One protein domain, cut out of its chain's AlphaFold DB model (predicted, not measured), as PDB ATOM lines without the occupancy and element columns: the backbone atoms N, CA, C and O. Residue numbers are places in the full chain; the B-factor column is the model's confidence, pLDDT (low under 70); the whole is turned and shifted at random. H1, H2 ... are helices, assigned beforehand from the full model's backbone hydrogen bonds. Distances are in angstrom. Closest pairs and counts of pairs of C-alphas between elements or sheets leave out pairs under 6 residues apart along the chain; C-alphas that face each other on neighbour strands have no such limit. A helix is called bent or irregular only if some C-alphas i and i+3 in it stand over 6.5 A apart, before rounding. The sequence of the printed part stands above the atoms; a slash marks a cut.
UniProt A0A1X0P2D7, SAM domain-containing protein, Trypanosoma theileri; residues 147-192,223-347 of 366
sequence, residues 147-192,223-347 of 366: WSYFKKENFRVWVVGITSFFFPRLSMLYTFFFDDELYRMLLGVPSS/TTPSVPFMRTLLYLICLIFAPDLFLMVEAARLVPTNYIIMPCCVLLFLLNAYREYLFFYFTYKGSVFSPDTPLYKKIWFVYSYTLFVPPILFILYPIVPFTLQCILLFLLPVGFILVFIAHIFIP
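AT A GLANCE: This is residues 147 to 192 and 223 to 347 of the 366 residues of the protein "SAM domain-containing protein" of Trypanosoma theileri (UniProt A0A1X0P2D7). The bent helix H8 runs along one side and the long helices H7 and H9, which cross each other, along the other, with the shorter H2 reaching in between. H3, H5 and H6 pack together next to H2 and H7, H4 sits at the corner after H3, and H7 and H8a spread toward a far end with a gap between them. The printed part has 171 residues with nine named helices, H1 to H9 in chain order, and no named strand: all helix. It is compact, with a radius of gyration of the C-alphas of 17.5 A and spans of 57 by 40 by 32 A.

IN THESE COORDINATES: H8, residues 295 to 319, was assigned as one helix by its hydrogen bonds but is bent: C-alphas 302 and 305 are 7.3 A apart. Its arms are H8a, residues 295 to 302, from (-27.542, 25.246, 30.410), and H8b, residues 305 to 319, 21.1 A; H8b is irregular, with C-alphas 315 and 318 7.2 A apart. H7, residues 261 to 284, measures 34.7 A. H9, residues 322 to 345, measures 35.0 A and ends at (-19.943, -5.930, 28.525). H1, residues 147 to 152, begins at (10.885, 10.069, 42.369). H2 is residues 154 to 166, H3 168 to 178, H4 180 to 187, H5 229 to 241 and H6 243 to 254.

HOW THE PARTS SIT: H8a and H8b stand at a steep tilt of 39 degrees. H8b only just touches H2, with 3 pairs of C-alphas within 8 A, closest Thr 163 and Pro 310 at 6.7 A. H8a touches no helix. H2, with residues 160 to 164 alone, touches the hub, H3, in a hairpin, closest C-alphas Ser 164 and Ser 171 at 5.0 A. H3 touches H5 at Arg 169 and Leu 239, closest C-alphas 5.9 A apart, through residues 239 to 240 of H5 alone. H3 and H4 touch only at the corner, and only just, with 3 pairs of C-alphas within 8 A. H6 and H7 form a hairpin at a shallow tilt of 18 degrees, closest C-alphas Met 248 and Val 266 at 4.8 A, with residues 262 to 273 of H7 alone. H7 and H9 touch at a steep tilt of 50 degrees, closest C-alphas Leu 268 and Pro 333 at 6.3 A, with residues 264 to 271 of H7 and 333 to 340 of H9 alone. H1 is close to H2 but not clearly touching it, closest C-alphas Phe 150 and Val 157 at 5.8 A. Every O i to N i+4 pair is within hydrogen-bond range in H1 to H7 and H8a; H8b has 7 of 11 and H9 19 of 20.

THE WHOLE: The C-alphas of Ser 192 and Asp 292 are the two farthest apart, 58.6 A. Residues 193 to 222 are not printed, and C-alphas 192 and 223 are 10.5 A apart across this cut. Of the links printed whole, none is long. Residues 291 to 296 stand free, as do 341 to 347, of which 341 to 345 belong to H9. Mean pLDDT of the printed part is 80.3, with 24 residues under 70, among them 190 to 192 and 223 to 225.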
ATOM      1  N   TRP A 147      11.080  10.933  41.204       75.38
ATOM      2  CA  TRP A 147      10.885  10.069  42.369       75.38
ATOM      3  C   TRP A 147      11.565  10.610  43.625       75.38
ATOM      4  O   TRP A 147      10.979  10.536  44.708       75.38
ATOM      5  N   SER A 148      12.746  11.216  43.498       73.75
ATOM      6  CA  SER A 148      13.370  11.937  44.611       73.75
ATOM      7  C   SER A 148      12.554  13.171  44.987       73.75
ATOM      8  O   SER A 148      12.376  13.427  46.177       73.75
ATOM      9  N   TYR A 149      11.958  13.870  44.007       77.94
ATOM     10  CA  TYR A 149      10.992  14.940  44.293       77.94
ATOM     11  C   TYR A 149       9.824  14.409  45.119       77.94
ATOM     12  O   TYR A 149       9.456  14.988  46.137       77.94
ATOM     13  N   PHE A 150       9.281  13.258  44.713       74.25
ATOM     14  CA  PHE A 150       8.162  12.610  45.388       74.25
ATOM     15  C   PHE A 150       8.470  12.249  46.829       74.25
ATOM     16  O   PHE A 150       7.646  12.494  47.706       74.25
ATOM     17  N   LYS A 151       9.674  11.745  47.082       74.94
ATOM     18  CA  LYS A 151      10.131  11.402  48.425       74.94
ATOM     19  C   LYS A 151      10.343  12.636  49.311       74.94
ATOM     20  O   LYS A 151      10.039  12.571  50.503       74.94
ATOM     21  N   LYS A 152      10.852  13.733  48.740       78.44
ATOM     22  CA  LYS A 152      11.136  14.991  49.449       78.44
ATOM     23  C   LYS A 152       9.857  15.768  49.767       78.44
ATOM     24  O   LYS A 152       9.617  16.127  50.915       78.44
ATOM     25  N   GLU A 153       9.003  15.965  48.770       80.69
ATOM     26  CA  GLU A 153       7.801  16.804  48.831       80.69
ATOM     27  C   GLU A 153       6.516  15.956  48.839       80.69
ATOM     28  O   GLU A 153       5.577  16.190  48.071       80.69
ATOM     29  N   ASN A 154       6.446  14.967  49.745       71.44
ATOM     30  CA  ASN A 154       5.331  14.007  49.833       71.44
ATOM     31  C   ASN A 154       3.945  14.682  49.845       71.44
ATOM     32  O   ASN A 154       3.004  14.179  49.234       71.44
ATOM     33  N   PHE A 155       3.809  15.829  50.523       72.81
ATOM     34  CA  PHE A 155       2.549  16.576  50.594       72.81
ATOM     35  C   PHE A 155       2.107  17.102  49.227       72.81
ATOM     36  O   PHE A 155       0.989  16.829  48.784       72.81
ATOM     37  N   ARG A 156       2.992  17.847  48.551       74.56
ATOM     38  CA  ARG A 156       2.696  18.467  47.251       74.56
ATOM     39  C   ARG A 156       2.365  17.404  46.227       74.56
ATOM     40  O   ARG A 156       1.421  17.540  45.466       74.56
ATOM     41  N   VAL A 157       3.094  16.305  46.274       72.25
ATOM     42  CA  VAL A 157       2.973  15.198  45.333       72.25
ATOM     43  C   VAL A 157       1.685  14.432  45.544       72.25
ATOM     44  O   VAL A 157       1.058  14.009  44.577       72.25
ATOM     45  N   TRP A 158       1.233  14.311  46.788       70.38
ATOM     46  CA  TRP A 158      -0.060  13.713  47.066       70.38
ATOM     47  C   TRP A 158      -1.203  14.602  46.583       70.38
ATOM     48  O   TRP A 158      -2.074  14.142  45.849       70.38
ATOM     49  N   VAL A 159      -1.173  15.892  46.930       75.50
ATOM     50  CA  VAL A 159      -2.208  16.849  46.519       75.50
ATOM     51  C   VAL A 159      -2.254  16.974  44.999       75.50
ATOM     52  O   VAL A 159      -3.320  16.763  44.422       75.50
ATOM     53  N   VAL A 160      -1.118  17.246  44.349       82.31
ATOM     54  CA  VAL A 160      -0.991  17.407  42.891       82.31
ATOM     55  C   VAL A 160      -1.202  16.087  42.158       82.31
ATOM     56  O   VAL A 160      -1.939  16.041  41.179       82.31
ATOM     57  N   GLY A 161      -0.627  14.980  42.627       81.62
ATOM     58  CA  GLY A 161      -0.798  13.660  42.015       81.62
ATOM     59  C   GLY A 161      -2.251  13.195  42.048       81.62
ATOM     60  O   GLY A 161      -2.798  12.799  41.020       81.62
ATOM     61  N   ILE A 162      -2.934  13.340  43.186       79.81
ATOM     62  CA  ILE A 162      -4.357  13.004  43.277       79.81
ATOM     63  C   ILE A 162      -5.205  13.945  42.449       79.81
ATOM     64  O   ILE A 162      -6.041  13.479  41.675       79.81
ATOM     65  N   THR A 163      -4.988  15.256  42.553       82.06
ATOM     66  CA  THR A 163      -5.715  16.183  41.678       82.06
ATOM     67  C   THR A 163      -5.435  15.916  40.210       82.06
ATOM     68  O   THR A 163      -6.340  16.115  39.417       82.06
ATOM     69  N   SER A 164      -4.278  15.374  39.828       88.50
ATOM     70  CA  SER A 164      -4.017  14.969  38.443       88.50
ATOM     71  C   SER A 164      -4.972  13.872  37.982       88.50
ATOM     72  O   SER A 164      -5.481  13.950  36.870       88.50
ATOM     73  N   PHE A 165      -5.270  12.884  38.833       84.50
ATOM     74  CA  PHE A 165      -6.144  11.758  38.483       84.50
ATOM     75  C   PHE A 165      -7.608  12.141  38.272       84.50
ATOM     76  O   PHE A 165      -8.304  11.501  37.482       84.50
ATOM     77  N   PHE A 166      -8.081  13.171  38.970       79.38
ATOM     78  CA  PHE A 166      -9.475  13.606  38.891       79.38
ATOM     79  C   PHE A 166      -9.672  14.876  38.067       79.38
ATOM     80  O   PHE A 166     -10.663  15.015  37.351       79.38
ATOM     81  N   PHE A 167      -8.741  15.814  38.211       84.69
ATOM     82  CA  PHE A 167      -8.801  17.194  37.740       84.69
ATOM     83  C   PHE A 167      -7.480  17.575  37.070       84.69
ATOM     84  O   PHE A 167      -6.784  18.491  37.522       84.69
ATOM     85  N   PRO A 168      -7.130  16.903  35.965       89.62
ATOM     86  CA  PRO A 168      -5.848  17.076  35.292       89.62
ATOM     87  C   PRO A 168      -5.594  18.538  34.899       89.62
ATOM     88  O   PRO A 168      -4.476  19.018  35.047       89.62
ATOM     89  N   ARG A 169      -6.636  19.299  34.521       87.06
ATOM     90  CA  ARG A 169      -6.527  20.753  34.271       87.06
ATOM     91  C   ARG A 169      -6.088  21.540  35.498       87.06
ATOM     92  O   ARG A 169      -5.246  22.419  35.374       87.06
ATOM     93  N   LEU A 170      -6.674  21.258  36.664       86.50
ATOM     94  CA  LEU A 170      -6.341  21.967  37.901       86.50
ATOM     95  C   LEU A 170      -4.927  21.626  38.351       86.50
ATOM     96  O   LEU A 170      -4.190  22.530  38.724       86.50
ATOM     97  N   SER A 171      -4.536  20.353  38.256       90.19
ATOM     98  CA  SER A 171      -3.159  19.939  38.518       90.19
ATOM     99  C   SER A 171      -2.178  20.641  37.579       90.19
ATOM    100  O   SER A 171      -1.205  21.227  38.035       90.19
ATOM    101  N   MET A 172      -2.465  20.686  36.275       92.06
ATOM    102  CA  MET A 172      -1.608  21.391  35.324       92.06
ATOM    103  C   MET A 172      -1.548  22.906  35.605       92.06
ATOM    104  O   MET A 172      -0.471  23.488  35.624       92.06
ATOM    105  N   LEU A 173      -2.672  23.565  35.901       90.31
ATOM    106  CA  LEU A 173      -2.660  24.976  36.315       90.31
ATOM    107  C   LEU A 173      -1.824  25.186  37.579       90.31
ATOM    108  O   LEU A 173      -1.045  26.135  37.643       90.31
ATOM    109  N   TYR A 174      -1.971  24.298  38.563       88.94
ATOM    110  CA  TYR A 174      -1.195  24.356  39.792       88.94
ATOM    111  C   TYR A 174       0.301  24.251  39.492       88.94
ATOM    112  O   TYR A 174       1.068  25.124  39.888       88.94
ATOM    113  N   THR A 175       0.696  23.232  38.730       90.75
ATOM    114  CA  THR A 175       2.087  23.004  38.338       90.75
ATOM    115  C   THR A 175       2.652  24.198  37.570       90.75
ATOM    116  O   THR A 175       3.762  24.629  37.842       90.75
ATOM    117  N   PHE A 176       1.878  24.796  36.663       90.56
ATOM    118  CA  PHE A 176       2.322  25.945  35.873       90.56
ATOM    119  C   PHE A 176       2.535  27.226  36.693       90.56
ATOM    120  O   PHE A 176       3.490  27.954  36.441       90.56
ATOM    121  N   PHE A 177       1.645  27.528  37.644       89.50
ATOM    122  CA  PHE A 177       1.684  28.798  38.381       89.50
ATOM    123  C   PHE A 177       2.418  28.727  39.721       89.50
ATOM    124  O   PHE A 177       2.937  29.745  40.175       89.50
ATOM    125  N   PHE A 178       2.430  27.563  40.371       86.06
ATOM    126  CA  PHE A 178       2.840  27.436  41.772       86.06
ATOM    127  C   PHE A 178       3.982  26.441  42.004       86.06
ATOM    128  O   PHE A 178       4.539  26.435  43.101       86.06
ATOM    129  N   ASP A 179       4.352  25.624  41.013       88.38
ATOM    130  CA  ASP A 179       5.377  24.588  41.176       88.38
ATOM    131  C   ASP A 179       6.353  24.551  39.986       88.38
ATOM    132  O   ASP A 179       6.329  23.640  39.158       88.38
ATOM    133  N   ASP A 180       7.221  25.570  39.899       87.31
ATOM    134  CA  ASP A 180       8.244  25.684  38.841       87.31
ATOM    135  C   ASP A 180       9.199  24.477  38.830       87.31
ATOM    136  O   ASP A 180       9.630  24.037  37.765       87.31
ATOM    137  N   GLU A 181       9.491  23.890  39.993       86.50
ATOM    138  CA  GLU A 181      10.352  22.712  40.092       86.50
ATOM    139  C   GLU A 181       9.686  21.508  39.415       86.50
ATOM    140  O   GLU A 181      10.251  20.933  38.479       86.50
ATOM    141  N   LEU A 182       8.450  21.169  39.806       87.56
ATOM    142  CA  LEU A 182       7.685  20.087  39.182       87.56
ATOM    143  C   LEU A 182       7.409  20.358  37.699       87.56
ATOM    144  O   LEU A 182       7.480  19.440  36.882       87.56
ATOM    145  N   TYR A 183       7.136  21.611  37.333       90.06
ATOM    146  CA  TYR A 183       6.947  22.031  35.947       90.06
ATOM    147  C   TYR A 183       8.184  21.733  35.097       90.06
ATOM    148  O   TYR A 183       8.079  21.108  34.035       90.06
ATOM    149  N   ARG A 184       9.368  22.122  35.584       87.25
ATOM    150  CA  ARG A 184      10.644  21.847  34.918       87.25
ATOM    151  C   ARG A 184      11.007  20.374  34.934       87.25
ATOM    152  O   ARG A 184      11.600  19.918  33.970       87.25
ATOM    153  N   MET A 185      10.637  19.603  35.950       84.12
ATOM    154  CA  MET A 185      10.846  18.151  35.931       84.12
ATOM    155  C   MET A 185       9.939  17.439  34.926       84.12
ATOM    156  O   MET A 185      10.377  16.509  34.256       84.12
ATOM    157  N   LEU A 186       8.686  17.879  34.796       86.75
ATOM    158  CA  LEU A 186       7.705  17.263  33.903       86.75
ATOM    159  C   LEU A 186       7.969  17.604  32.428       86.75
ATOM    160  O   LEU A 186       7.832  16.756  31.550       86.75
ATOM    161  N   LEU A 187       8.323  18.858  32.138       88.25
ATOM    162  CA  LEU A 187       8.541  19.342  30.770       88.25
ATOM    163  C   LEU A 187      10.005  19.474  30.379       88.25
ATOM    164  O   LEU A 187      10.309  19.702  29.205       88.25
ATOM    165  N   GLY A 188      10.899  19.378  31.349       82.62
ATOM    166  CA  GLY A 188      12.324  19.483  31.142       82.62
ATOM    167  C   GLY A 188      12.819  18.402  30.210       82.62
ATOM    168  O   GLY A 188      12.405  17.244  30.267       82.62
ATOM    169  N   VAL A 189      13.731  18.791  29.333       75.94
ATOM    170  CA  VAL A 189      14.554  17.827  28.614       75.94
ATOM    171  C   VAL A 189      15.906  17.827  29.317       75.94
ATOM    172  O   VAL A 189      16.425  18.918  29.576       75.94
ATOM    173  N   PRO A 190      16.478  16.654  29.659       64.56
ATOM    174  CA  PRO A 190      17.834  16.616  30.184       64.56
ATOM    175  C   PRO A 190      18.744  17.313  29.172       64.56
ATOM    176  O   PRO A 190      18.762  16.959  27.990       64.56
ATOM    177  N   SER A 191      19.443  18.353  29.623       60.19
ATOM    178  CA  SER A 191      20.413  19.067  28.799       60.19
ATOM    179  C   SER A 191      21.415  18.056  28.259       60.19
ATOM    180  O   SER A 191      21.930  17.233  29.023       60.19
ATOM    181  N   SER A 192      21.694  18.093  26.952       56.38
ATOM    182  CA  SER A 192      22.723  17.219  26.391       56.38
ATOM    183  C   SER A 192      24.029  17.443  27.163       56.38
ATOM    184  O   SER A 192      24.320  18.594  27.509       56.38
ATOM    185  N   THR A 223      22.508  21.904  36.356       52.56
ATOM    186  CA  THR A 223      21.665  20.708  36.189       52.56
ATOM    187  C   THR A 223      20.173  20.999  36.137       52.56
ATOM    188  O   THR A 223      19.387  20.057  36.117       52.56
ATOM    189  N   THR A 224      19.746  22.264  36.165       57.69
ATOM    190  CA  THR A 224      18.314  22.567  36.086       57.69
ATOM    191  C   THR A 224      17.836  22.260  34.664       57.69
ATOM    192  O   THR A 224      18.324  22.878  33.715       57.69
ATOM    193  N   PRO A 225      16.916  21.298  34.472       66.94
ATOM    194  CA  PRO A 225      16.488  20.919  33.137       66.94
ATOM    195  C   PRO A 225      15.816  22.116  32.455       66.94
ATOM    196  O   PRO A 225      14.885  22.723  32.986       66.94
ATOM    197  N   SER A 226      16.314  22.485  31.273       79.50
ATOM    198  CA  SER A 226      15.720  23.559  30.480       79.50
ATOM    199  C   SER A 226      14.418  23.067  29.854       79.50
ATOM    200  O   SER A 226      14.387  21.978  29.273       79.50
ATOM    201  N   VAL A 227      13.360  23.874  29.924       85.94
ATOM    202  CA  VAL A 227      12.078  23.569  29.282       85.94
ATOM    203  C   VAL A 227      12.058  24.190  27.881       85.94
ATOM    204  O   VAL A 227      12.082  25.417  27.759       85.94
ATOM    205  N   PRO A 228      12.016  23.390  26.799       87.94
ATOM    206  CA  PRO A 228      11.925  23.931  25.450       87.94
ATOM    207  C   PRO A 228      10.606  24.682  25.242       87.94
ATOM    208  O   PRO A 228       9.544  24.171  25.597       87.94
ATOM    209  N   PHE A 229      10.646  25.825  24.550       89.25
ATOM    210  CA  PHE A 229       9.446  26.617  24.234       89.25
ATOM    211  C   PHE A 229       8.328  25.787  23.582       89.25
ATOM    212  O   PHE A 229       7.157  25.930  23.925       89.25
ATOM    213  N   MET A 230       8.680  24.860  22.684       89.81
ATOM    214  CA  MET A 230       7.699  23.982  22.035       89.81
ATOM    215  C   MET A 230       6.968  23.068  23.024       89.81
ATOM    216  O   MET A 230       5.786  22.787  22.833       89.81
ATOM    217  N   ARG A 231       7.637  22.628  24.099       89.31
ATOM    218  CA  ARG A 231       6.995  21.846  25.163       89.31
ATOM    219  C   ARG A 231       6.070  22.711  26.005       89.31
ATOM    220  O   ARG A 231       4.974  22.262  26.315       89.31
ATOM    221  N   THR A 232       6.455  23.951  26.300       92.50
ATOM    222  CA  THR A 232       5.571  24.925  26.955       92.50
ATOM    223  C   THR A 232       4.325  25.205  26.117       92.50
ATOM    224  O   THR A 232       3.214  25.177  26.638       92.50
ATOM    225  N   LEU A 233       4.476  25.412  24.807       93.44
ATOM    226  CA  LEU A 233       3.345  25.643  23.914       93.44
ATOM    227  C   LEU A 233       2.414  24.424  23.856       93.44
ATOM    228  O   LEU A 233       1.202  24.574  24.002       93.44
ATOM    229  N   LEU A 234       2.974  23.219  23.694       92.88
ATOM    230  CA  LEU A 234       2.202  21.976  23.718       92.88
ATOM    231  C   LEU A 234       1.453  21.814  25.045       92.88
ATOM    232  O   LEU A 234       0.269  21.490  25.038       92.88
ATOM    233  N   TYR A 235       2.120  22.095  26.164       93.69
ATOM    234  CA  TYR A 235       1.523  22.058  27.493       93.69
ATOM    235  C   TYR A 235       0.313  22.988  27.600       93.69
ATOM    236  O   TYR A 235      -0.743  22.555  28.045       93.69
ATOM    237  N   LEU A 236       0.430  24.240  27.142       93.25
ATOM    238  CA  LEU A 236      -0.662  25.220  27.179       93.25
ATOM    239  C   LEU A 236      -1.823  24.851  26.243       93.25
ATOM    240  O   LEU A 236      -2.986  25.021  26.606       93.25
ATOM    241  N   ILE A 237      -1.535  24.312  25.056       91.69
ATOM    242  CA  ILE A 237      -2.572  23.818  24.138       91.69
ATOM    243  C   ILE A 237      -3.311  22.641  24.780       91.69
ATOM    244  O   ILE A 237      -4.542  22.627  24.839       91.69
ATOM    245  N   CYS A 238      -2.575  21.661  25.300       93.12
ATOM    246  CA  CYS A 238      -3.164  20.502  25.950       93.12
ATOM    247  C   CYS A 238      -3.922  20.867  27.226       93.12
ATOM    248  O   CYS A 238      -4.982  20.302  27.464       93.12
ATOM    249  N   LEU A 239      -3.442  21.840  27.999       90.19
ATOM    250  CA  LEU A 239      -4.132  22.355  29.177       90.19
ATOM    251  C   LEU A 239      -5.573  22.779  28.846       90.19
ATOM    252  O   LEU A 239      -6.494  22.511  29.619       90.19
ATOM    253  N   ILE A 240      -5.768  23.407  27.684       85.38
ATOM    254  CA  ILE A 240      -7.079  23.867  27.217       85.38
ATOM    255  C   ILE A 240      -7.890  22.702  26.639       85.38
ATOM    256  O   ILE A 240      -9.031  22.480  27.044       85.38
ATOM    257  N   PHE A 241      -7.315  21.955  25.691       86.25
ATOM    258  CA  PHE A 241      -8.087  21.029  24.855       86.25
ATOM    259  C   PHE A 241      -8.092  19.578  25.339       86.25
ATOM    260  O   PHE A 241      -9.099  18.897  25.180       86.25
ATOM    261  N   ALA A 242      -6.975  19.086  25.875       90.75
ATOM    262  CA  ALA A 242      -6.745  17.658  26.091       90.75
ATOM    263  C   ALA A 242      -5.758  17.386  27.251       90.75
ATOM    264  O   ALA A 242      -4.676  16.831  27.027       90.75
ATOM    265  N   PRO A 243      -6.107  17.777  28.486       92.81
ATOM    266  CA  PRO A 243      -5.215  17.698  29.644       92.81
ATOM    267  C   PRO A 243      -4.888  16.241  30.001       92.81
ATOM    268  O   PRO A 243      -3.731  15.904  30.237       92.81
ATOM    269  N   ASP A 244      -5.883  15.352  29.940       92.69
ATOM    270  CA  ASP A 244      -5.720  13.919  30.184       92.69
ATOM    271  C   ASP A 244      -4.757  13.266  29.188       92.69
ATOM    272  O   ASP A 244      -3.888  12.495  29.581       92.69
ATOM    273  N   LEU A 245      -4.858  13.603  27.896       93.38
ATOM    274  CA  LEU A 245      -3.949  13.051  26.886       93.38
ATOM    275  C   LEU A 245      -2.511  13.512  27.113       93.38
ATOM    276  O   LEU A 245      -1.581  12.740  26.897       93.38
ATOM    277  N   PHE A 246      -2.315  14.748  27.565       94.81
ATOM    278  CA  PHE A 246      -0.983  15.242  27.886       94.81
ATOM    279  C   PHE A 246      -0.375  14.502  29.077       94.81
ATOM    280  O   PHE A 246       0.734  13.980  28.968       94.81
ATOM    281  N   LEU A 247      -1.123  14.370  30.177       93.81
ATOM    282  CA  LEU A 247      -0.664  13.603  31.336       93.81
ATOM    283  C   LEU A 247      -0.469  12.119  31.011       93.81
ATOM    284  O   LEU A 247       0.452  11.503  31.539       93.81
ATOM    285  N   MET A 248      -1.261  11.553  30.099       95.00
ATOM    286  CA  MET A 248      -1.042  10.206  29.572       95.00
ATOM    287  C   MET A 248       0.308  10.095  28.845       95.00
ATOM    288  O   MET A 248       1.036   9.132  29.076       95.00
ATOM    289  N   VAL A 249       0.666  11.059  27.986       93.06
ATOM    290  CA  VAL A 249       1.964  11.056  27.282       93.06
ATOM    291  C   VAL A 249       3.121  11.187  28.271       93.06
ATOM    292  O   VAL A 249       4.097  10.445  28.160       93.06
ATOM    293  N   GLU A 250       3.023  12.086  29.250       91.38
ATOM    294  CA  GLU A 250       4.085  12.239  30.250       91.38
ATOM    295  C   GLU A 250       4.178  11.014  31.176       91.38
ATOM    296  O   GLU A 250       5.277  10.530  31.437       91.38
ATOM    297  N   ALA A 251       3.057  10.406  31.576       90.88
ATOM    298  CA  ALA A 251       3.068   9.133  32.301       90.88
ATOM    299  C   ALA A 251       3.710   8.008  31.472       90.88
ATOM    300  O   ALA A 251       4.498   7.224  31.999       90.88
ATOM    301  N   ALA A 252       3.440   7.951  30.162       91.38
ATOM    302  CA  ALA A 252       4.042   6.971  29.260       91.38
ATOM    303  C   ALA A 252       5.568   7.132  29.169       91.38
ATOM    304  O   ALA A 252       6.295   6.139  29.157       91.38
ATOM    305  N   ARG A 253       6.069   8.374  29.171       87.12
ATOM    306  CA  ARG A 253       7.511   8.666  29.216       87.12
ATOM    307  C   ARG A 253       8.178   8.181  30.497       87.12
ATOM    308  O   ARG A 253       9.352   7.830  30.465       87.12
ATOM    309  N   LEU A 254       7.436   8.135  31.600       84.69
ATOM    310  CA  LEU A 254       7.931   7.702  32.904       84.69
ATOM    311  C   LEU A 254       7.842   6.184  33.117       84.69
ATOM    312  O   LEU A 254       8.387   5.683  34.102       84.69
ATOM    313  N   VAL A 255       7.230   5.426  32.200       85.50
ATOM    314  CA  VAL A 255       7.128   3.954  32.282       85.50
ATOM    315  C   VAL A 255       8.474   3.254  32.509       85.50
ATOM    316  O   VAL A 255       8.512   2.378  33.372       85.50
ATOM    317  N   PRO A 256       9.588   3.632  31.846       82.44
ATOM    318  CA  PRO A 256      10.886   3.005  32.101       82.44
ATOM    319  C   PRO A 256      11.384   3.176  33.542       82.44
ATOM    320  O   PRO A 256      12.151   2.348  34.020       82.44
ATOM    321  N   THR A 257      10.945   4.228  34.243       76.75
ATOM    322  CA  THR A 257      11.350   4.497  35.633       76.75
ATOM    323  C   THR A 257      10.497   3.744  36.655       76.75
ATOM    324  O   THR A 257      10.986   3.395  37.725       76.75
ATOM    325  N   ASN A 258       9.227   3.461  36.337       79.06
ATOM    326  CA  ASN A 258       8.320   2.717  37.209       79.06
ATOM    327  C   ASN A 258       7.297   1.928  36.386       79.06
ATOM    328  O   ASN A 258       6.208   2.409  36.059       79.06
ATOM    329  N   TYR A 259       7.654   0.684  36.086       82.31
ATOM    330  CA  TYR A 259       6.895  -0.211  35.214       82.31
ATOM    331  C   TYR A 259       5.585  -0.732  35.828       82.31
ATOM    332  O   TYR A 259       4.817  -1.385  35.129       82.31
ATOM    333  N   ILE A 260       5.315  -0.473  37.112       78.94
ATOM    334  CA  ILE A 260       4.084  -0.920  37.782       78.94
ATOM    335  C   ILE A 260       3.053   0.205  37.780       78.94
ATOM    336  O   ILE A 260       1.947   0.043  37.272       78.94
ATOM    337  N   ILE A 261       3.414   1.362  38.337       80.06
ATOM    338  CA  ILE A 261       2.458   2.445  38.596       80.06
ATOM    339  C   ILE A 261       2.163   3.237  37.319       80.06
ATOM    340  O   ILE A 261       1.009   3.589  37.061       80.06
ATOM    341  N   MET A 262       3.180   3.508  36.494       86.69
ATOM    342  CA  MET A 262       3.014   4.386  35.331       86.69
ATOM    343  C   MET A 262       2.102   3.799  34.249       86.69
ATOM    344  O   MET A 262       1.244   4.537  33.770       86.69
ATOM    345  N   PRO A 263       2.156   2.496  33.902       86.62
ATOM    346  CA  PRO A 263       1.177   1.913  32.982       86.62
ATOM    347  C   PRO A 263      -0.271   2.023  33.476       86.62
ATOM    348  O   PRO A 263      -1.169   2.302  32.682       86.62
ATOM    349  N   CYS A 264      -0.511   1.880  34.784       83.62
ATOM    350  CA  CYS A 264      -1.838   2.108  35.361       83.62
ATOM    351  C   CYS A 264      -2.280   3.568  35.199       83.62
ATOM    352  O   CYS A 264      -3.430   3.818  34.844       83.62
ATOM    353  N   CYS A 265      -1.368   4.525  35.397       87.56
ATOM    354  CA  CYS A 265      -1.641   5.946  35.174       87.56
ATOM    355  C   CYS A 265      -1.953   6.241  33.699       87.56
ATOM    356  O   CYS A 265      -2.910   6.951  33.409       87.56
ATOM    357  N   VAL A 266      -1.201   5.651  32.762       91.12
ATOM    358  CA  VAL A 266      -1.448   5.768  31.315       91.12
ATOM    359  C   VAL A 266      -2.856   5.294  30.964       91.12
ATOM    360  O   VAL A 266      -3.601   6.022  30.311       91.12
ATOM    361  N   LEU A 267      -3.242   4.100  31.425       86.94
ATOM    362  CA  LEU A 267      -4.583   3.563  31.187       86.94
ATOM    363  C   LEU A 267      -5.663   4.456  31.799       86.94
ATOM    364  O   LEU A 267      -6.655   4.749  31.139       86.94
ATOM    365  N   LEU A 268      -5.462   4.924  33.030       86.12
ATOM    366  CA  LEU A 268      -6.408   5.798  33.715       86.12
ATOM    367  C   LEU A 268      -6.630   7.110  32.950       86.12
ATOM    368  O   LEU A 268      -7.774   7.466  32.673       86.12
ATOM    369  N   PHE A 269      -5.559   7.802  32.555       91.56
ATOM    370  CA  PHE A 269      -5.669   9.048  31.796       91.56
ATOM    371  C   PHE A 269      -6.270   8.830  30.405       91.56
ATOM    372  O   PHE A 269      -7.082   9.633  29.948       91.56
ATOM    373  N   LEU A 270      -5.948   7.715  29.747       90.12
ATOM    374  CA  LEU A 270      -6.560   7.361  28.468       90.12
ATOM    375  C   LEU A 270      -8.074   7.131  28.604       90.12
ATOM    376  O   LEU A 270      -8.851   7.610  27.776       90.12
ATOM    377  N   LEU A 271      -8.504   6.434  29.660       84.88
ATOM    378  CA  LEU A 271      -9.918   6.204  29.960       84.88
ATOM    379  C   LEU A 271     -10.648   7.503  30.319       84.88
ATOM    380  O   LEU A 271     -11.769   7.720  29.855       84.88
ATOM    381  N   ASN A 272     -10.015   8.385  31.095       85.12
ATOM    382  CA  ASN A 272     -10.567   9.699  31.413       85.12
ATOM    383  C   ASN A 272     -10.749  10.552  30.154       85.12
ATOM    384  O   ASN A 272     -11.841  11.082  29.940       85.12
ATOM    385  N   ALA A 273      -9.733  10.603  29.286       88.56
ATOM    386  CA  ALA A 273      -9.816  11.286  28.001       88.56
ATOM    387  C   ALA A 273     -10.967  10.720  27.157       88.56
ATOM    388  O   ALA A 273     -11.807  11.467  26.662       88.56
ATOM    389  N   TYR A 274     -11.053   9.392  27.028       85.75
ATOM    390  CA  TYR A 274     -12.129   8.730  26.290       85.75
ATOM    391  C   TYR A 274     -13.515   9.103  26.828       85.75
ATOM    392  O   TYR A 274     -14.402   9.452  26.049       85.75
ATOM    393  N   ARG A 275     -13.692   9.089  28.155       82.94
ATOM    394  CA  ARG A 275     -14.944   9.482  28.809       82.94
ATOM    395  C   ARG A 275     -15.296  10.939  28.523       82.94
ATOM    396  O   ARG A 275     -16.451  11.226  28.224       82.94
ATOM    397  N   GLU A 276     -14.326  11.846  28.598       82.75
ATOM    398  CA  GLU A 276     -14.544  13.265  28.312       82.75
ATOM    399  C   GLU A 276     -14.944  13.488  26.842       82.75
ATOM    400  O   GLU A 276     -15.923  14.181  26.561       82.75
ATOM    401  N   TYR A 277     -14.272  12.837  25.890       84.00
ATOM    402  CA  TYR A 277     -14.632  12.938  24.472       84.00
ATOM    403  C   TYR A 277     -15.980  12.296  24.145       84.00
ATOM    404  O   TYR A 277     -16.745  12.864  23.364       84.00
ATOM    405  N   LEU A 278     -16.304  11.144  24.744       81.62
ATOM    406  CA  LEU A 278     -17.638  10.554  24.637       81.62
ATOM    407  C   LEU A 278     -18.698  11.509  25.175       81.62
ATOM    408  O   LEU A 278     -19.726  11.711  24.533       81.62
ATOM    409  N   PHE A 279     -18.437  12.122  26.326       81.44
ATOM    410  CA  PHE A 279     -19.336  13.092  26.925       81.44
ATOM    411  C   PHE A 279     -19.576  14.287  25.991       81.44
ATOM    412  O   PHE A 279     -20.729  14.649  25.743       81.44
ATOM    413  N   PHE A 280     -18.521  14.861  25.403       80.25
ATOM    414  CA  PHE A 280     -18.659  15.928  24.406       80.25
ATOM    415  C   PHE A 280     -19.428  15.472  23.167       80.25
ATOM    416  O   PHE A 280     -20.278  16.207  22.666       80.25
ATOM    417  N   TYR A 281     -19.177  14.255  22.690       82.81
ATOM    418  CA  TYR A 281     -19.875  13.686  21.544       82.81
ATOM    419  C   TYR A 281     -21.376  13.505  21.802       82.81
ATOM    420  O   TYR A 281     -22.194  13.936  20.988       82.81
ATOM    421  N   PHE A 282     -21.758  12.917  22.936       80.44
ATOM    422  CA  PHE A 282     -23.166  12.773  23.303       80.44
ATOM    423  C   PHE A 282     -23.818  14.139  23.567       80.44
ATOM    424  O   PHE A 282     -24.982  14.346  23.227       80.44
ATOM    425  N   THR A 283     -23.074  15.093  24.138       79.31
ATOM    426  CA  THR A 283     -23.561  16.465  24.352       79.31
ATOM    427  C   THR A 283     -23.846  17.145  23.018       79.31
ATOM    428  O   THR A 283     -24.910  17.734  22.847       79.31
ATOM    429  N   TYR A 284     -22.939  17.007  22.049       80.12
ATOM    430  CA  TYR A 284     -23.120  17.495  20.683       80.12
ATOM    431  C   TYR A 284     -24.325  16.843  19.990       80.12
ATOM    432  O   TYR A 284     -25.065  17.517  19.280       80.12
ATOM    433  N   LYS A 285     -24.563  15.548  20.232       80.38
ATOM    434  CA  LYS A 285     -25.761  14.839  19.758       80.38
ATOM    435  C   LYS A 285     -27.055  15.228  20.477       80.38
ATOM    436  O   LYS A 285     -28.122  14.824  20.032       80.38
ATOM    437  N   GLY A 286     -26.978  15.976  21.578       78.31
ATOM    438  CA  GLY A 286     -28.138  16.344  22.387       78.31
ATOM    439  C   GLY A 286     -28.734  15.193  23.205       78.31
ATOM    440  O   GLY A 286     -29.834  15.347  23.717       78.31
ATOM    441  N   SER A 287     -28.034  14.063  23.357       79.38
ATOM    442  CA  SER A 287     -28.569  12.859  24.015       79.38
ATOM    443  C   SER A 287     -28.250  12.760  25.513       79.38
ATOM    444  O   SER A 287     -28.827  11.933  26.207       79.38
ATOM    445  N   VAL A 288     -27.319  13.571  26.032       78.62
ATOM    446  CA  VAL A 288     -26.878  13.496  27.448       78.62
ATOM    447  C   VAL A 288     -27.905  14.069  28.412       78.62
ATOM    448  O   VAL A 288     -28.041  13.604  29.540       78.62
ATOM    449  N   PHE A 289     -28.583  15.131  27.999       82.94
ATOM    450  CA  PHE A 289     -29.456  15.897  28.870       82.94
ATOM    451  C   PHE A 289     -30.834  15.962  28.246       82.94
ATOM    452  O   PHE A 289     -30.942  16.228  27.050       82.94
ATOM    453  N   SER A 290     -31.873  15.812  29.073       83.44
ATOM    454  CA  SER A 290     -33.242  16.093  28.644       83.44
ATOM    455  C   SER A 290     -33.299  17.488  27.994       83.44
ATOM    456  O   SER A 290     -32.637  18.408  28.512       83.44
ATOM    457  N   PRO A 291     -34.029  17.660  26.875       81.19
ATOM    458  CA  PRO A 291     -34.099  18.923  26.138       81.19
ATOM    459  C   PRO A 291     -34.470  20.114  27.033       81.19
ATOM    460  O   PRO A 291     -33.922  21.199  26.849       81.19
ATOM    461  N   ASP A 292     -35.265  19.881  28.080       88.75
ATOM    462  CA  ASP A 292     -35.732  20.912  29.016       88.75
ATOM    463  C   ASP A 292     -34.700  21.302  30.086       88.75
ATOM    464  O   ASP A 292     -34.933  22.178  30.922       88.75
ATOM    465  N   THR A 293     -33.532  20.655  30.101       85.81
ATOM    466  CA  THR A 293     -32.503  20.955  31.096       85.81
ATOM    467  C   THR A 293     -31.851  22.304  30.764       85.81
ATOM    468  O   THR A 293     -31.267  22.452  29.686       85.81
ATOM    469  N   PRO A 294     -31.861  23.297  31.670       86.88
ATOM    470  CA  PRO A 294     -31.210  24.579  31.421       86.88
ATOM    471  C   PRO A 294     -29.679  24.441  31.403       86.88
ATOM    472  O   PRO A 294     -29.108  23.605  32.109       86.88
ATOM    473  N   LEU A 295     -28.998  25.298  30.630       78.12
ATOM    474  CA  LEU A 295     -27.542  25.246  30.410       78.12
ATOM    475  C   LEU A 295     -26.734  25.228  31.720       78.12
ATOM    476  O   LEU A 295     -25.798  24.445  31.846       78.12
ATOM    477  N   TYR A 296     -27.121  26.030  32.720       84.38
ATOM    478  CA  TYR A 296     -26.407  26.083  34.000       84.38
ATOM    479  C   TYR A 296     -26.450  24.744  34.754       84.38
ATOM    480  O   TYR A 296     -25.455  24.379  35.370       84.38
ATOM    481  N   LYS A 297     -27.554  23.979  34.674       84.12
ATOM    482  CA  LYS A 297     -27.632  22.632  35.268       84.12
ATOM    483  C   LYS A 297     -26.719  21.664  34.530       84.12
ATOM    484  O   LYS A 297     -26.053  20.870  35.180       84.12
ATOM    485  N   LYS A 298     -26.650  21.754  33.196       79.19
ATOM    486  CA  LYS A 298     -25.730  20.941  32.385       79.19
ATOM    487  C   LYS A 298     -24.280  21.204  32.799       79.19
ATOM    488  O   LYS A 298     -23.575  20.273  33.158       79.19
ATOM    489  N   ILE A 299     -23.876  22.476  32.845       74.56
ATOM    490  CA  ILE A 299     -22.543  22.902  33.304       74.56
ATOM    491  C   ILE A 299     -22.302  22.430  34.744       74.56
ATOM    492  O   ILE A 299     -21.269  21.840  35.038       74.56
ATOM    493  N   TRP A 300     -23.266  22.618  35.643       78.56
ATOM    494  CA  TRP A 300     -23.148  22.180  37.030       78.56
ATOM    495  C   TRP A 300     -22.941  20.669  37.156       78.56
ATOM    496  O   TRP A 300     -22.042  20.242  37.869       78.56
ATOM    497  N   PHE A 301     -23.705  19.840  36.444       75.19
ATOM    498  CA  PHE A 301     -23.507  18.386  36.468       75.19
ATOM    499  C   PHE A 301     -22.117  17.977  35.970       75.19
ATOM    500  O   PHE A 301     -21.518  17.056  36.519       75.19
ATOM    501  N   VAL A 302     -21.580  18.695  34.983       70.12
ATOM    502  CA  VAL A 302     -20.257  18.417  34.409       70.12
ATOM    503  C   VAL A 302     -19.118  18.878  35.308       70.12
ATOM    504  O   VAL A 302     -18.098  18.206  35.375       70.12
ATOM    505  N   TYR A 303     -19.265  20.009  35.998       70.25
ATOM    506  CA  TYR A 303     -18.139  20.647  36.684       70.25
ATOM    507  C   TYR A 303     -18.250  20.651  38.212       70.25
ATOM    508  O   TYR A 303     -17.244  20.881  38.879       70.25
ATOM    509  N   SER A 304     -19.411  20.356  38.803       72.69
ATOM    510  CA  SER A 304     -19.593  20.370  40.268       72.69
ATOM    511  C   SER A 304     -18.616  19.437  40.982       72.69
ATOM    512  O   SER A 304     -17.935  19.864  41.912       72.69
ATOM    513  N   TYR A 305     -18.450  18.201  40.505       65.56
ATOM    514  CA  TYR A 305     -17.478  17.279  41.097       65.56
ATOM    515  C   TYR A 305     -16.040  17.818  40.990       65.56
ATOM    516  O   TYR A 305     -15.262  17.660  41.925       65.56
ATOM    517  N   THR A 306     -15.714  18.539  39.910       64.69
ATOM    518  CA  THR A 306     -14.401  19.179  39.726       64.69
ATOM    519  C   THR A 306     -14.135  20.365  40.628       64.69
ATOM    520  O   THR A 306     -12.984  20.643  40.955       64.69
ATOM    521  N   LEU A 307     -15.194  21.026  41.081       65.44
ATOM    522  CA  LEU A 307     -15.094  22.233  41.884       65.44
ATOM    523  C   LEU A 307     -15.080  21.925  43.388       65.44
ATOM    524  O   LEU A 307     -14.364  22.583  44.136       65.44
ATOM    525  N   PHE A 308     -15.833  20.911  43.832       70.25
ATOM    526  CA  PHE A 308     -16.009  20.617  45.262       70.25
ATOM    527  C   PHE A 308     -15.101  19.514  45.806       70.25
ATOM    528  O   PHE A 308     -14.683  19.592  46.959       70.25
ATOM    529  N   VAL A 309     -14.762  18.499  45.008       68.88
ATOM    530  CA  VAL A 309     -13.946  17.372  45.489       68.88
ATOM    531  C   VAL A 309     -12.517  17.787  45.880       68.88
ATOM    532  O   VAL A 309     -12.092  17.369  46.957       68.88
ATOM    533  N   PRO A 310     -11.766  18.610  45.112       64.56
ATOM    534  CA  PRO A 310     -10.405  18.980  45.510       64.56
ATOM    535  C   PRO A 310     -10.334  19.727  46.858       64.56
ATOM    536  O   PRO A 310      -9.549  19.305  47.705       64.56
ATOM    537  N   PRO A 311     -11.159  20.764  47.126       69.06
ATOM    538  CA  PRO A 311     -11.187  21.419  48.435       69.06
ATOM    539  C   PRO A 311     -11.538  20.466  49.580       69.06
ATOM    540  O   PRO A 311     -10.925  20.530  50.642       69.06
ATOM    541  N   ILE A 312     -12.493  19.554  49.368       73.00
ATOM    542  CA  ILE A 312     -12.884  18.566  50.383       73.00
ATOM    543  C   ILE A 312     -11.722  17.613  50.686       73.00
ATOM    544  O   ILE A 312     -11.412  17.386  51.853       73.00
ATOM    545  N   LEU A 313     -11.041  17.091  49.660       68.19
ATOM    546  CA  LEU A 313      -9.868  16.229  49.840       68.19
ATOM    547  C   LEU A 313      -8.724  16.963  50.545       68.19
ATOM    548  O   LEU A 313      -8.066  16.380  51.403       68.19
ATOM    549  N   PHE A 314      -8.525  18.244  50.235       68.00
ATOM    550  CA  PHE A 314      -7.529  19.081  50.896       68.00
ATOM    551  C   PHE A 314      -7.831  19.271  52.391       68.00
ATOM    552  O   PHE A 314      -6.936  19.146  53.222       68.00
ATOM    553  N   ILE A 315      -9.098  19.502  52.749       77.06
ATOM    554  CA  ILE A 315      -9.538  19.627  54.148       77.06
ATOM    555  C   ILE A 315      -9.411  18.293  54.900       77.06
ATOM    556  O   ILE A 315      -9.058  18.282  56.077       77.06
ATOM    557  N   LEU A 316      -9.696  17.167  54.237       74.00
ATOM    558  CA  LEU A 316      -9.638  15.835  54.848       74.00
ATOM    559  C   LEU A 316      -8.211  15.284  54.973       74.00
ATOM    560  O   LEU A 316      -7.974  14.421  55.815       74.00
ATOM    561  N   TYR A 317      -7.257  15.785  54.186       68.75
ATOM    562  CA  TYR A 317      -5.869  15.315  54.165       68.75
ATOM    563  C   TYR A 317      -5.215  15.124  55.550       68.75
ATOM    564  O   TYR A 317      -4.730  14.019  55.801       68.75
ATOM    565  N   PRO A 318      -5.211  16.113  56.475       77.31
ATOM    566  CA  PRO A 318      -4.530  15.963  57.767       77.31
ATOM    567  C   PRO A 318      -5.166  14.899  58.672       77.31
ATOM    568  O   PRO A 318      -4.551  14.478  59.648       77.31
ATOM    569  N   ILE A 319      -6.394  14.477  58.369       81.94
ATOM    570  CA  ILE A 319      -7.161  13.514  59.163       81.94
ATOM    571  C   ILE A 319      -6.936  12.085  58.648       81.94
ATOM    572  O   ILE A 319      -7.016  11.127  59.417       81.94
ATOM    573  N   VAL A 320      -6.657  11.914  57.352       74.44
ATOM    574  CA  VAL A 320      -6.582  10.593  56.716       74.44
ATOM    575  C   VAL A 320      -5.161  10.018  56.810       74.44
ATOM    576  O   VAL A 320      -4.238  10.616  56.258       74.44
ATOM    577  N   PRO A 321      -4.959   8.829  57.414       80.00
ATOM    578  CA  PRO A 321      -3.647   8.182  57.467       80.00
ATOM    579  C   PRO A 321      -3.096   7.876  56.072       80.00
ATOM    580  O   PRO A 321      -3.834   7.402  55.207       80.00
ATOM    581  N   PHE A 322      -1.784   8.039  55.878       67.69
ATOM    582  CA  PHE A 322      -1.101   7.791  54.599       67.69
ATOM    583  C   PHE A 322      -1.402   6.406  53.995       67.69
ATOM    584  O   PHE A 322      -1.612   6.265  52.793       67.69
ATOM    585  N   THR A 323      -1.519   5.364  54.820       71.00
ATOM    586  CA  THR A 323      -1.885   4.025  54.336       71.00
ATOM    587  C   THR A 323      -3.270   4.006  53.684       71.00
ATOM    588  O   THR A 323      -3.449   3.396  52.631       71.00
ATOM    589  N   LEU A 324      -4.250   4.705  54.267       73.38
ATOM    590  CA  LEU A 324      -5.603   4.794  53.712       73.38
ATOM    591  C   LEU A 324      -5.624   5.649  52.443       73.38
ATOM    592  O   LEU A 324      -6.325   5.324  51.490       73.38
ATOM    593  N   GLN A 325      -4.809   6.702  52.416       66.88
ATOM    594  CA  GLN A 325      -4.594   7.528  51.237       66.88
ATOM    595  C   GLN A 325      -4.108   6.696  50.037       66.88
ATOM    596  O   GLN A 325      -4.679   6.790  48.951       66.88
ATOM    597  N   CYS A 326      -3.115   5.827  50.241       67.88
ATOM    598  CA  CYS A 326      -2.638   4.898  49.215       67.88
ATOM    599  C   CYS A 326      -3.720   3.893  48.797       67.88
ATOM    600  O   CYS A 326      -3.913   3.665  47.606       67.88
ATOM    601  N   ILE A 327      -4.468   3.320  49.747       74.56
ATOM    602  CA  ILE A 327      -5.565   2.384  49.438       74.56
ATOM    603  C   ILE A 327      -6.627   3.056  48.558       74.56
ATOM    604  O   ILE A 327      -7.032   2.479  47.550       74.56
ATOM    605  N   LEU A 328      -7.047   4.279  48.892       68.94
ATOM    606  CA  LEU A 328      -7.997   5.050  48.086       68.94
ATOM    607  C   LEU A 328      -7.458   5.305  46.676       68.94
ATOM    608  O   LEU A 328      -8.193   5.139  45.703       68.94
ATOM    609  N   LEU A 329      -6.167   5.631  46.567       67.94
ATOM    610  CA  LEU A 329      -5.495   5.825  45.287       67.94
ATOM    611  C   LEU A 329      -5.532   4.575  44.404       67.94
ATOM    612  O   LEU A 329      -5.670   4.715  43.199       67.94
ATOM    613  N   PHE A 330      -5.421   3.372  44.977       70.38
ATOM    614  CA  PHE A 330      -5.474   2.110  44.226       70.38
ATOM    615  C   PHE A 330      -6.901   1.631  43.936       70.38
ATOM    616  O   PHE A 330      -7.156   1.076  42.866       70.38
ATOM    617  N   LEU A 331      -7.846   1.860  44.850       73.12
ATOM    618  CA  LEU A 331      -9.253   1.497  44.649       73.12
ATOM    619  C   LEU A 331      -9.892   2.275  43.497       73.12
ATOM    620  O   LEU A 331     -10.782   1.761  42.825       73.12
ATOM    621  N   LEU A 332      -9.429   3.497  43.243       68.88
ATOM    622  CA  LEU A 332      -9.964   4.352  42.190       68.88
ATOM    623  C   LEU A 332      -9.715   3.838  40.768       68.88
ATOM    624  O   LEU A 332     -10.696   3.642  40.052       68.88
ATOM    625  N   PRO A 333      -8.466   3.566  40.346       66.88
ATOM    626  CA  PRO A 333      -8.175   2.931  39.069       66.88
ATOM    627  C   PRO A 333      -8.945   1.626  38.903       66.88
ATOM    628  O   PRO A 333      -9.514   1.391  37.842       66.88
ATOM    629  N   VAL A 334      -9.032   0.810  39.961       74.25
ATOM    630  CA  VAL A 334      -9.807  -0.439  39.941       74.25
ATOM    631  C   VAL A 334     -11.287  -0.156  39.683       74.25
ATOM    632  O   VAL A 334     -11.872  -0.762  38.790       74.25
ATOM    633  N   GLY A 335     -11.889   0.801  40.392       73.88
ATOM    634  CA  GLY A 335     -13.274   1.217  40.166       73.88
ATOM    635  C   GLY A 335     -13.511   1.728  38.744       73.88
ATOM    636  O   GLY A 335     -14.487   1.342  38.105       73.88
ATOM    637  N   PHE A 336     -12.591   2.532  38.208       69.25
ATOM    638  CA  PHE A 336     -12.648   3.018  36.827       69.25
ATOM    639  C   PHE A 336     -12.562   1.887  35.802       69.25
ATOM    640  O   PHE A 336     -13.346   1.860  34.853       69.25
ATOM    641  N   ILE A 337     -11.657   0.930  36.010       72.75
ATOM    642  CA  ILE A 337     -11.531  -0.261  35.167       72.75
ATOM    643  C   ILE A 337     -12.828  -1.074  35.213       72.75
ATOM    644  O   ILE A 337     -13.331  -1.466  34.164       72.75
ATOM    645  N   LEU A 338     -13.418  -1.278  36.394       75.50
ATOM    646  CA  LEU A 338     -14.681  -2.005  36.540       75.50
ATOM    647  C   LEU A 338     -15.845  -1.303  35.828       75.50
ATOM    648  O   LEU A 338     -16.618  -1.965  35.139       75.50
ATOM    649  N   VAL A 339     -15.953   0.026  35.934       72.69
ATOM    650  CA  VAL A 339     -16.971   0.814  35.212       72.69
ATOM    651  C   VAL A 339     -16.769   0.722  33.699       72.69
ATOM    652  O   VAL A 339     -17.740   0.591  32.953       72.69
ATOM    653  N   PHE A 340     -15.520   0.756  33.239       71.25
ATOM    654  CA  PHE A 340     -15.195   0.615  31.824       71.25
ATOM    655  C   PHE A 340     -15.531  -0.782  31.288       71.25
ATOM    656  O   PHE A 340     -16.163  -0.901  30.241       71.25
ATOM    657  N   ILE A 341     -15.188  -1.837  32.035       77.12
ATOM    658  CA  ILE A 341     -15.591  -3.218  31.740       77.12
ATOM    659  C   ILE A 341     -17.120  -3.296  31.675       77.12
ATOM    660  O   ILE A 341     -17.661  -3.775  30.684       77.12
ATOM    661  N   ALA A 342     -17.831  -2.755  32.665       73.88
ATOM    662  CA  ALA A 342     -19.291  -2.725  32.651       73.88
ATOM    663  C   ALA A 342     -19.847  -2.031  31.392       73.88
ATOM    664  O   ALA A 342     -20.777  -2.546  30.787       73.88
ATOM    665  N   HIS A 343     -19.244  -0.928  30.938       70.94
ATOM    666  CA  HIS A 343     -19.635  -0.254  29.692       70.94
ATOM    667  C   HIS A 343     -19.402  -1.085  28.422       70.94
ATOM    668  O   HIS A 343     -20.134  -0.919  27.452       70.94
ATOM    669  N   ILE A 344     -18.381  -1.945  28.396       77.19
ATOM    670  CA  ILE A 344     -18.108  -2.823  27.248       77.19
ATOM    671  C   ILE A 344     -19.055  -4.026  27.243       77.19
ATOM    672  O   ILE A 344     -19.554  -4.414  26.189       77.19
ATOM    673  N   PHE A 345     -19.263  -4.640  28.408       78.62
ATOM    674  CA  PHE A 345     -19.943  -5.930  28.525       78.62
ATOM    675  C   PHE A 345     -21.449  -5.829  28.761       78.62
ATOM    676  O   PHE A 345     -22.149  -6.807  28.515       78.62
ATOM    677  N   ILE A 346     -21.956  -4.686  29.226       77.69
ATOM    678  CA  ILE A 346     -23.393  -4.428  29.316       77.69
ATOM    679  C   ILE A 346     -23.782  -3.710  28.021       77.69
ATOM    680  O   ILE A 346     -23.576  -2.496  27.926       77.69
ATOM    681  N   PRO A 347     -24.292  -4.421  26.996       61.91
ATOM    682  CA  PRO A 347     -24.792  -3.758  25.806       61.91
ATOM    683  C   PRO A 347     -25.900  -2.797  26.235       61.91
ATOM    684  O   PRO A 347     -26.885  -3.205  26.850       61.91
TER     685      PRO A 347